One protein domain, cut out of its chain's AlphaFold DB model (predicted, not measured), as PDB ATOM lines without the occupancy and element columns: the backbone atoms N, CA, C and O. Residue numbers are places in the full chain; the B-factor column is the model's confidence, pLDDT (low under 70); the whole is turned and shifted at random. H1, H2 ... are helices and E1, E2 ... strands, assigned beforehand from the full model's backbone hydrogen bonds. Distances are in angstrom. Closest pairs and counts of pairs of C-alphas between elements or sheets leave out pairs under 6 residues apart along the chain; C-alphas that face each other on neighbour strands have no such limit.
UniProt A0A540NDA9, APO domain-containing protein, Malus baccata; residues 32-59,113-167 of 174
ATOM      1  N   ASP A  32      25.201  55.798  24.972       78.19
ATOM      2  CA  ASP A  32      25.726  55.152  26.181       78.19
ATOM      3  C   ASP A  32      24.644  54.469  27.035       78.19
ATOM      4  O   ASP A  32      24.871  53.414  27.629       78.19
ATOM      5  N   LYS A  33      23.436  55.048  27.099       81.25
ATOM      6  CA  LYS A  33      22.306  54.452  27.830       81.25
ATOM      7  C   LYS A  33      21.736  53.251  27.083       81.25
ATOM      8  O   LYS A  33      21.367  52.274  27.730       81.25
ATOM      9  N   VAL A  34      21.695  53.312  25.749       86.75
ATOM     10  CA  VAL A  34      21.278  52.181  24.905       86.75
ATOM     11  C   VAL A  34      22.256  51.021  25.067       86.75
ATOM     12  O   VAL A  34      21.822  49.908  25.338       86.75
ATOM     13  N   GLY A  35      23.566  51.285  24.988       85.94
ATOM     14  CA  GLY A  35      24.596  50.258  25.161       85.94
ATOM     15  C   GLY A  35      24.518  49.570  26.526       85.94
ATOM     16  O   GLY A  35      24.514  48.342  26.602       85.94
ATOM     17  N   LYS A  36      24.356  50.344  27.608       89.25
ATOM     18  CA  LYS A  36      24.199  49.781  28.956       89.25
ATOM     19  C   LYS A  36      22.945  48.910  29.087       89.25
ATOM     20  O   LYS A  36      23.022  47.823  29.652       89.25
ATOM     21  N   PHE A  37      21.811  49.374  28.563       94.50
ATOM     22  CA  PHE A  37      20.558  48.620  28.590       94.50
ATOM     23  C   PHE A  37      20.658  47.310  27.798       94.50
ATOM     24  O   PHE A  37      20.219  46.266  28.272       94.50
ATOM     25  N   LEU A  38      21.277  47.346  26.617       94.56
ATOM     26  CA  LEU A  38      21.494  46.160  25.792       94.56
ATOM     27  C   LEU A  38      22.418  45.142  26.474       94.56
ATOM     28  O   LEU A  38      22.125  43.947  26.448       94.56
ATOM     29  N   SER A  39      23.485  45.600  27.133       95.12
ATOM     30  CA  SER A  39      24.371  44.730  27.910       95.12
ATOM     31  C   SER A  39      23.623  44.052  29.065       95.12
ATOM     32  O   SER A  39      23.700  42.834  29.214       95.12
ATOM     33  N   GLU A  40      22.811  44.788  29.823       96.62
ATOM     34  CA  GLU A  40      21.985  44.210  30.892       96.62
ATOM     35  C   GLU A  40      20.973  43.184  30.352       96.62
ATOM     36  O   GLU A  40      20.873  42.071  30.874       96.62
ATOM     37  N   LEU A  41      20.291  43.502  29.246       97.44
ATOM     38  CA  LEU A  41      19.394  42.567  28.565       97.44
ATOM     39  C   LEU A  41      20.113  41.301  28.093       97.44
ATOM     40  O   LEU A  41      19.543  40.212  28.179       97.44
ATOM     41  N   SER A  42      21.342  41.425  27.592       97.56
ATOM     42  CA  SER A  42      22.123  40.286  27.107       97.56
ATOM     43  C   SER A  42      22.465  39.305  28.233       97.56
ATOM     44  O   SER A  42      22.336  38.096  28.048       97.56
ATOM     45  N   ILE A  43      22.796  39.815  29.425       98.00
ATOM     46  CA  ILE A  43      23.058  38.998  30.618       98.00
ATOM     47  C   ILE A  43      21.788  38.247  31.018       98.00
ATOM     48  O   ILE A  43      21.795  37.022  31.096       98.00
ATOM     49  N   ILE A  44      20.671  38.967  31.173       98.06
ATOM     50  CA  ILE A  44      19.386  38.375  31.574       98.06
ATOM     51  C   ILE A  44      18.928  37.318  30.563       98.06
ATOM     52  O   ILE A  44      18.455  36.247  30.948       98.06
ATOM     53  N   THR A  45      19.070  37.601  29.267       97.25
ATOM     54  CA  THR A  45      18.681  36.678  28.192       97.25
ATOM     55  C   THR A  45      19.509  35.400  28.245       97.25
ATOM     56  O   THR A  45      18.955  34.303  28.162       97.25
ATOM     57  N   MET A  46      20.825  35.532  28.410       96.62
ATOM     58  CA  MET A  46      21.734  34.396  28.488       96.62
ATOM     59  C   MET A  46      21.462  33.541  29.732       96.62
ATOM     60  O   MET A  46      21.344  32.321  29.610       96.62
ATOM     61  N   ASP A  47      21.277  34.162  30.898       97.00
ATOM     62  CA  ASP A  47      20.960  33.466  32.149       97.00
ATOM     63  C   ASP A  47      19.617  32.730  32.054       97.00
ATOM     64  O   ASP A  47      19.518  31.552  32.404       97.00
ATOM     65  N   SER A  48      18.600  33.381  31.480       97.31
ATOM     66  CA  SER A  48      17.281  32.776  31.248       97.31
ATOM     67  C   SER A  48      17.368  31.575  30.304       97.31
ATOM     68  O   SER A  48      16.694  30.562  30.497       97.31
ATOM     69  N   TRP A  49      18.216  31.657  29.275       95.88
ATOM     70  CA  TRP A  49      18.448  30.554  28.349       95.88
ATOM     71  C   TRP A  49      19.131  29.364  29.039       95.88
ATOM     72  O   TRP A  49      18.715  28.216  28.844       95.88
ATOM     73  N   PHE A  50      20.118  29.618  29.905       95.69
ATOM     74  CA  PHE A  50      20.742  28.580  30.729       95.69
ATOM     75  C   PHE A  50      19.758  27.941  31.712       95.69
ATOM     76  O   PHE A  50      19.725  26.711  31.840       95.69
ATOM     77  N   GLU A  51      18.927  28.747  32.374       96.94
ATOM     78  CA  GLU A  51      17.893  28.266  33.286       96.94
ATOM     79  C   GLU A  51      16.882  27.374  32.556       96.94
ATOM     80  O   GLU A  51      16.607  26.258  33.006       96.94
ATOM     81  N   MET A  52      16.399  27.807  31.389       96.50
ATOM     82  CA  MET A  52      15.490  27.032  30.543       96.50
ATOM     83  C   MET A  52      16.095  25.674  30.162       96.50
ATOM     84  O   MET A  52      15.433  24.644  30.310       96.50
ATOM     85  N   ILE A  53      17.355  25.642  29.711       95.44
ATOM     86  CA  ILE A  53      18.055  24.393  29.372       95.44
ATOM     87  C   ILE A  53      18.169  23.476  30.588       95.44
ATOM     88  O   ILE A  53      17.913  22.274  30.490       95.44
ATOM     89  N   SER A  54      18.560  24.026  31.737       96.00
ATOM     90  CA  SER A  54      18.688  23.275  32.989       96.00
ATOM     91  C   SER A  54      17.346  22.682  33.425       96.00
ATOM     92  O   SER A  54      17.264  21.500  33.763       96.00
ATOM     93  N   GLY A  55      16.270  23.468  33.351       96.50
ATOM     94  CA  GLY A  55      14.909  23.019  33.629       96.50
ATOM     95  C   GLY A  55      14.454  21.906  32.684       96.50
ATOM     96  O   GLY A  55      13.961  20.876  33.144       96.50
ATOM     97  N   ALA A  56      14.687  22.065  31.378       95.31
ATOM     98  CA  ALA A  56      14.370  21.046  30.382       95.31
ATOM     99  C   ALA A  56      15.116  19.729  30.657       95.31
ATOM    100  O   ALA A  56      14.488  18.672  30.684       95.31
ATOM    101  N   LYS A  57      16.421  19.784  30.965       95.94
ATOM    102  CA  LYS A  57      17.211  18.597  31.344       95.94
ATOM    103  C   LYS A  57      16.622  17.875  32.558       95.94
ATOM    104  O   LYS A  57      16.396  16.672  32.487       95.94
ATOM    105  N   LYS A  58      16.275  18.600  33.626       96.62
ATOM    106  CA  LYS A  58      15.649  18.018  34.831       96.62
ATOM    107  C   LYS A  58      14.313  17.330  34.532       96.62
ATOM    108  O   LYS A  58      13.987  16.308  35.129       96.62
ATOM    109  N   ILE A  59      13.520  17.880  33.610       94.19
ATOM    110  CA  ILE A  59      12.270  17.246  33.167       94.19
ATOM    111  C   ILE A  59      12.573  15.944  32.415       94.19
ATOM    112  O   ILE A  59      11.924  14.934  32.685       94.19
ATOM    113  N   TYR A 113      24.934  26.073  16.626       92.56
ATOM    114  CA  TYR A 113      26.286  26.567  16.877       92.56
ATOM    115  C   TYR A 113      26.751  27.469  15.737       92.56
ATOM    116  O   TYR A 113      26.653  27.111  14.563       92.56
ATOM    117  N   VAL A 114      27.310  28.617  16.098       94.62
ATOM    118  CA  VAL A 114      27.881  29.603  15.179       94.62
ATOM    119  C   VAL A 114      29.368  29.776  15.459       94.62
ATOM    120  O   VAL A 114      29.860  29.399  16.524       94.62
ATOM    121  N   TRP A 115      30.094  30.299  14.476       95.38
ATOM    122  CA  TRP A 115      31.495  30.665  14.648       95.38
ATOM    123  C   TRP A 115      31.596  31.931  15.494       95.38
ATOM    124  O   TRP A 115      30.859  32.882  15.250       95.38
ATOM    125  N   HIS A 116      32.507  31.928  16.464       94.12
ATOM    126  CA  HIS A 116      32.758  33.083  17.315       94.12
ATOM    127  C   HIS A 116      33.465  34.191  16.524       94.12
ATOM    128  O   HIS A 116      34.498  33.943  15.891       94.12
ATOM    129  N   VAL A 117      32.922  35.406  16.579       92.31
ATOM    130  CA  VAL A 117      33.507  36.605  15.973       92.31
ATOM    131  C   VAL A 117      34.268  37.378  17.050       92.31
ATOM    132  O   VAL A 117      33.690  37.805  18.039       92.31
ATOM    133  N   ARG A 118      35.582  37.562  16.893       86.31
ATOM    134  CA  ARG A 118      36.395  38.242  17.925       86.31
ATOM    135  C   ARG A 118      36.178  39.743  17.987       86.31
ATOM    136  O   ARG A 118      36.261  40.324  19.061       86.31
ATOM    137  N   ASP A 119      35.972  40.334  16.823       88.12
ATOM    138  CA  ASP A 119      35.819  41.765  16.635       88.12
ATOM    139  C   ASP A 119      34.671  41.985  15.648       88.12
ATOM    140  O   ASP A 119      34.752  41.540  14.501       88.12
ATOM    141  N   ILE A 120      33.587  42.607  16.119       87.62
ATOM    142  CA  ILE A 120      32.394  42.901  15.308       87.62
ATOM    143  C   ILE A 120      32.716  43.943  14.238       87.62
ATOM    144  O   ILE A 120      32.174  43.868  13.135       87.62
ATOM    145  N   ASP A 121      33.598  44.891  14.559       89.12
ATOM    146  CA  ASP A 121      34.017  45.963  13.654       89.12
ATOM    147  C   ASP A 121      35.160  45.507  12.727       89.12
ATOM    148  O   ASP A 121      35.553  46.213  11.793       89.12
ATOM    149  N   GLY A 122      35.676  44.300  12.969       87.12
ATOM    150  CA  GLY A 122      36.710  43.653  12.185       87.12
ATOM    151  C   GLY A 122      36.216  43.098  10.841       87.12
ATOM    152  O   GLY A 122      35.038  43.168  10.479       87.12
ATOM    153  N   PRO A 123      37.127  42.509  10.047       88.12
ATOM    154  CA  PRO A 123      36.761  41.891   8.782       88.12
ATOM    155  C   PRO A 123      35.854  40.671   8.997       88.12
ATOM    156  O   PRO A 123      36.014  39.910   9.949       88.12
ATOM    157  N   ALA A 124      34.959  40.419   8.036       89.94
ATOM    158  CA  ALA A 124      34.120  39.222   8.038       89.94
ATOM    159  C   ALA A 124      34.958  37.931   8.128       89.94
ATOM    160  O   ALA A 124      36.091  37.879   7.643       89.94
ATOM    161  N   LEU A 125      34.383  36.869   8.698       90.50
ATOM    162  CA  LEU A 125      35.046  35.567   8.799       90.50
ATOM    163  C   LEU A 125      35.415  35.009   7.415       90.50
ATOM    164  O   LEU A 125      34.647  35.111   6.456       90.50
ATOM    165  N   ASP A 126      36.584  34.377   7.331       90.88
ATOM    166  CA  ASP A 126      37.085  33.724   6.125       90.88
ATOM    167  C   ASP A 126      36.934  32.201   6.237       90.88
ATOM    168  O   ASP A 126      37.382  31.572   7.199       90.88
ATOM    169  N   ASN A 127      36.322  31.575   5.231       90.69
ATOM    170  CA  ASN A 127      36.129  30.126   5.215       90.69
ATOM    171  C   ASN A 127      37.449  29.343   5.204       90.69
ATOM    172  O   ASN A 127      37.473  28.216   5.710       90.69
ATOM    173  N   ASN A 128      38.533  29.921   4.682       89.75
ATOM    174  CA  ASN A 128      39.859  29.302   4.706       89.75
ATOM    175  C   ASN A 128      40.424  29.226   6.136       89.75
ATOM    176  O   ASN A 128      41.152  28.298   6.481       89.75
ATOM    177  N   LEU A 129      39.998  30.142   7.009       89.06
ATOM    178  CA  LEU A 129      40.420  30.240   8.406       89.06
ATOM    179  C   LEU A 129      39.491  29.515   9.386       89.06
ATOM    180  O   LEU A 129      39.771  29.474  10.585       89.06
ATOM    181  N   LYS A 130      38.419  28.863   8.913       89.81
ATOM    182  CA  LYS A 130      37.409  28.221   9.778       89.81
ATOM    183  C   LYS A 130      37.982  27.246  10.813       89.81
ATOM    184  O   LYS A 130      37.369  27.022  11.851       89.81
ATOM    185  N   ARG A 131      39.149  26.644  10.542       89.12
ATOM    186  CA  ARG A 131      39.821  25.717  11.469       89.12
ATOM    187  C   ARG A 131      40.342  26.403  12.737       89.12
ATOM    188  O   ARG A 131      40.508  25.715  13.743       89.12
ATOM    189  N   TYR A 132      40.553  27.718  12.699       88.62
ATOM    190  CA  TYR A 132      41.063  28.534  13.806       88.62
ATOM    191  C   TYR A 132      39.956  29.170  14.645       88.62
ATOM    192  O   TYR A 132      40.174  29.482  15.814       88.62
ATOM    193  N   TYR A 133      38.756  29.314  14.088       92.12
ATOM    194  CA  TYR A 133      37.637  29.909  14.805       92.12
ATOM    195  C   TYR A 133      37.107  28.980  15.897       92.12
ATOM    196  O   TYR A 133      37.079  27.751  15.756       92.12
ATOM    197  N   GLY A 134      36.708  29.586  17.012       94.69
ATOM    198  CA  GLY A 134      35.901  28.928  18.028       94.69
ATOM    199  C   GLY A 134      34.433  28.881  17.634       94.69
ATOM    200  O   GLY A 134      34.019  29.468  16.632       94.69
ATOM    201  N   LYS A 135      33.635  28.176  18.429       94.62
ATOM    202  CA  LYS A 135      32.184  28.097  18.272       94.62
ATOM    203  C   LYS A 135      31.474  28.353  19.591       94.62
ATOM    204  O   LYS A 135      32.020  28.081  20.657       94.62
ATOM    205  N   ALA A 136      30.234  28.809  19.495       94.94
ATOM    206  CA  ALA A 136      29.305  28.911  20.612       94.94
ATOM    207  C   ALA A 136      27.867  28.694  20.121       94.94
ATOM    208  O   ALA A 136      27.603  28.843  18.923       94.94
ATOM    209  N   PRO A 137      26.918  28.350  21.008       94.88
ATOM    210  CA  PRO A 137      25.500  28.456  20.689       94.88
ATOM    211  C   PRO A 137      25.157  29.879  20.237       94.88
ATOM    212  O   PRO A 137      25.645  30.844  20.818       94.88
ATOM    213  N   ALA A 138      24.283  30.021  19.242       94.62
ATOM    214  CA  ALA A 138      23.925  31.311  18.653       94.62
ATOM    215  C   ALA A 138      23.426  32.327  19.692       94.62
ATOM    216  O   ALA A 138      23.761  33.503  19.607       94.62
ATOM    217  N   VAL A 139      22.665  31.867  20.692       94.94
ATOM    218  CA  VAL A 139      22.182  32.717  21.792       94.94
ATOM    219  C   VAL A 139      23.342  33.229  22.647       94.94
ATOM    220  O   VAL A 139      23.370  34.409  22.982       94.94
ATOM    221  N   VAL A 140      24.311  32.365  22.960       95.44
ATOM    222  CA  VAL A 140      25.498  32.730  23.744       95.44
ATOM    223  C   VAL A 140      26.358  33.720  22.972       95.44
ATOM    224  O   VAL A 140      26.707  34.759  23.515       95.44
ATOM    225  N   GLU A 141      26.648  33.435  21.699       95.88
ATOM    226  CA  GLU A 141      27.412  34.344  20.839       95.88
ATOM    227  C   GLU A 141      26.741  35.718  20.772       95.88
ATOM    228  O   GLU A 141      27.378  36.723  21.065       95.88
ATOM    229  N   LEU A 142      25.440  35.763  20.471       95.12
ATOM    230  CA  LEU A 142      24.695  37.015  20.378       95.12
ATOM    231  C   LEU A 142      24.747  37.818  21.685       95.12
ATOM    232  O   LEU A 142      24.945  39.027  21.645       95.12
ATOM    233  N   CYS A 143      24.585  37.165  22.838       96.19
ATOM    234  CA  CYS A 143      24.626  37.860  24.122       96.19
ATOM    235  C   CYS A 143      26.037  38.375  24.442       96.19
ATOM    236  O   CYS A 143      26.187  39.512  24.885       96.19
ATOM    237  N   VAL A 144      27.074  37.576  24.170       95.81
ATOM    238  CA  VAL A 144      28.474  37.979  24.373       95.81
ATOM    239  C   VAL A 144      28.834  39.182  23.502       95.81
ATOM    240  O   VAL A 144      29.431  40.129  24.009       95.81
ATOM    241  N   GLN A 145      28.408  39.203  22.234       94.31
ATOM    242  CA  GLN A 145      28.651  40.336  21.330       94.31
ATOM    243  C   GLN A 145      28.052  41.657  21.831       94.31
ATOM    244  O   GLN A 145      28.538  42.735  21.503       94.31
ATOM    245  N   VAL A 146      27.005  41.586  22.653       94.00
ATOM    246  CA  VAL A 146      26.305  42.758  23.199       94.00
ATOM    247  C   VAL A 146      26.790  43.105  24.621       94.00
ATOM    248  O   VAL A 146      26.308  44.047  25.251       94.00
ATOM    249  N   GLY A 147      27.806  42.396  25.118       93.56
ATOM    250  CA  GLY A 147      28.499  42.710  26.366       93.56
ATOM    251  C   GLY A 147      28.194  41.772  27.531       93.56
ATOM    252  O   GLY A 147      28.606  42.074  28.652       93.56
ATOM    253  N   ALA A 148      27.505  40.647  27.311       96.19
ATOM    254  CA  ALA A 148      27.431  39.601  28.325       96.19
ATOM    255  C   ALA A 148      28.827  38.983  28.553       96.19
ATOM    256  O   ALA A 148      29.599  38.811  27.603       96.19
ATOM    257  N   PRO A 149      29.183  38.616  29.795       95.88
ATOM    258  CA  PRO A 149      30.450  37.953  30.059       95.88
ATOM    259  C   PRO A 149      30.478  36.575  29.391       95.88
ATOM    260  O   PRO A 149      29.479  35.864  29.370       95.88
ATOM    261  N   VAL A 150      31.642  36.161  28.884       95.25
ATOM    262  CA  VAL A 150      31.779  34.828  28.282       95.25
ATOM    263  C   VAL A 150      31.546  33.747  29.346       95.25
ATOM    264  O   VAL A 150      32.323  33.687  30.308       95.25
ATOM    265  N   PRO A 151      30.548  32.861  29.173       94.94
ATOM    266  CA  PRO A 151      30.267  31.799  30.131       94.94
ATOM    267  C   PRO A 151      31.387  30.752  30.149       94.94
ATOM    268  O   PRO A 151      31.965  30.401  29.113       94.94
ATOM    269  N   ASN A 152      31.684  30.221  31.334       93.81
ATOM    270  CA  ASN A 152      32.786  29.276  31.539       93.81
ATOM    271  C   ASN A 152      32.597  27.981  30.738       93.81
ATOM    272  O   ASN A 152      33.564  27.434  30.209       93.81
ATOM    273  N   GLU A 153      31.353  27.531  30.605       91.12
ATOM    274  CA  GLU A 153      30.945  26.316  29.904       91.12
ATOM    275  C   GLU A 153      31.299  26.350  28.413       91.12
ATOM    276  O   GLU A 153      31.591  25.306  27.830       91.12
ATOM    277  N   TYR A 154      31.307  27.538  27.797       93.44
ATOM    278  CA  TYR A 154      31.611  27.708  26.372       93.44
ATOM    279  C   TYR A 154      32.954  28.384  26.103       93.44
ATOM    280  O   TYR A 154      33.405  28.396  24.959       93.44
ATOM    281  N   ARG A 155      33.646  28.878  27.137       93.38
ATOM    282  CA  ARG A 155      34.921  29.596  27.001       93.38
ATOM    283  C   ARG A 155      35.964  28.827  26.184       93.38
ATOM    284  O   ARG A 155      36.599  29.404  25.305       93.38
ATOM    285  N   SER A 156      36.125  27.531  26.447       92.12
ATOM    286  CA  SER A 156      37.069  26.673  25.715       92.12
ATOM    287  C   SER A 156      36.637  26.433  24.264       92.12
ATOM    288  O   SER A 156      37.474  26.401  23.363       92.12
ATOM    289  N   MET A 157      35.330  26.321  24.012       93.38
ATOM    290  CA  MET A 157      34.781  26.135  22.668       93.38
ATOM    291  C   MET A 157      34.946  27.394  21.807       93.38
ATOM    292  O   MET A 157      35.203  27.285  20.607       93.38
ATOM    293  N   MET A 158      34.874  28.577  22.424       94.31
ATOM    294  CA  MET A 158      35.036  29.877  21.765       94.31
ATOM    295  C   MET A 158      36.485  30.206  21.379       94.31
ATOM    296  O   MET A 158      36.690  31.126  20.589       94.31
ATOM    297  N   ARG A 159      37.483  29.437  21.851       92.06
ATOM    298  CA  ARG A 159      38.905  29.562  21.455       92.06
ATOM    299  C   ARG A 159      39.427  31.002  21.516       92.06
ATOM    300  O   ARG A 159      40.001  31.523  20.553       92.06
ATOM    301  N   LEU A 160      39.190  31.659  22.646       88.62
ATOM    302  CA  LEU A 160      39.574  33.059  22.862       88.62
ATOM    303  C   LEU A 160      41.099  33.268  22.903       88.62
ATOM    304  O   LEU A 160      41.574  34.378  22.704       88.62
ATOM    305  N   ASP A 161      41.857  32.205  23.158       85.88
ATOM    306  CA  ASP A 161      43.310  32.169  23.348       85.88
ATOM    307  C   ASP A 161      44.100  31.718  22.106       85.88
ATOM    308  O   ASP A 161      45.327  31.782  22.087       85.88
ATOM    309  N   VAL A 162      43.421  31.270  21.048       84.12
ATOM    310  CA  VAL A 162      44.071  30.788  19.820       84.12
ATOM    311  C   VAL A 162      44.431  31.974  18.926       84.12
ATOM    312  O   VAL A 162      43.541  32.670  18.467       84.12
ATOM    313  N   ALA A 163      45.687  32.226  18.572       80.69
ATOM    314  CA  ALA A 163      45.967  33.212  17.520       80.69
ATOM    315  C   ALA A 163      45.460  32.686  16.158       80.69
ATOM    316  O   ALA A 163      45.764  31.553  15.785       80.69
ATOM    317  N   SER A 164      44.647  33.472  15.440       79.31
ATOM    318  CA  SER A 164      44.292  33.162  14.045       79.31
ATOM    319  C   SER A 164      45.318  33.849  13.151       79.31
ATOM    320  O   SER A 164      45.564  35.030  13.397       79.31
ATOM    321  N   PRO A 165      45.884  33.166  12.141       82.00
ATOM    322  CA  PRO A 165      46.741  33.828  11.167       82.00
ATOM    323  C   PRO A 165      45.947  34.884  10.395       82.00
ATOM    324  O   PRO A 165      44.712  34.791  10.291       82.00
ATOM    325  N   GLU A 166      46.657  35.874   9.864       80.88
ATOM    326  CA  GLU A 166      46.072  36.841   8.937       80.88
ATOM    327  C   GLU A 166      45.706  36.161   7.606       80.88
ATOM    328  O   GLU A 166      46.082  35.018   7.328       80.88
ATOM    329  N   ARG A 167      44.891  36.826   6.777       77.88
ATOM    330  CA  ARG A 167      44.351  36.218   5.544       77.88
ATOM    331  C   ARG A 167      45.439  35.854   4.533       77.88
ATOM    332  O   ARG A 167      45.292  34.874   3.814       77.88
TER     333      ARG A 167
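What this domain is: This is residues 32 to 59 and 113 to 167 of the 174 residues of the protein "APO domain-containing protein" of Malus baccata (UniProt A0A540NDA9). One long helix, H1, makes one side, with the short helix H2 packed on it; beyond H2 lie a small hairpin, E1 and E2, and long loops that reach away from H1. Residues 51 to 59 of H1 stick out. The printed part has 83 residues, named elements in the order H1 E1 E2 H2 H3, and an antiparallel sheet, E1 - E2. It is mostly helix and only just loose, close to compact: radius of gyration of the C-alphas 14.3 A, spans 43 by 37 by 18 A.

How they stand to each other: H1, residues 32 to 59, touches H2, residues 138 to 145, with residues 39 to 49 alone; the closest C-alphas, of Ser 42 and Cys 143, are 4.6 A apart. They run opposite ways at a shallow tilt of 30 degrees. E1, residues 113 to 115, and E2, residues 135 to 137, form a hairpin, N 114 and O 136 within hydrogen-bond range at 2.8 A. H3, residues 152 to 155, is apart from H1. Every O i to N i+4 pair in H1 and H2 is within hydrogen-bond range; H3 is too short for one.

Where its parts are: H1 runs 40.8 A from C-alpha 32 at (25.726, 55.152, 26.181). H3 ends at C-alpha 155, (34.921, 29.596, 27.001).

The domain as a whole: Residues 60 to 112 are cut out, leaving 23.4 A between C-alphas 59 and 113. The link E1 to E2 is long. No printed residue is under 70 in pLDDT.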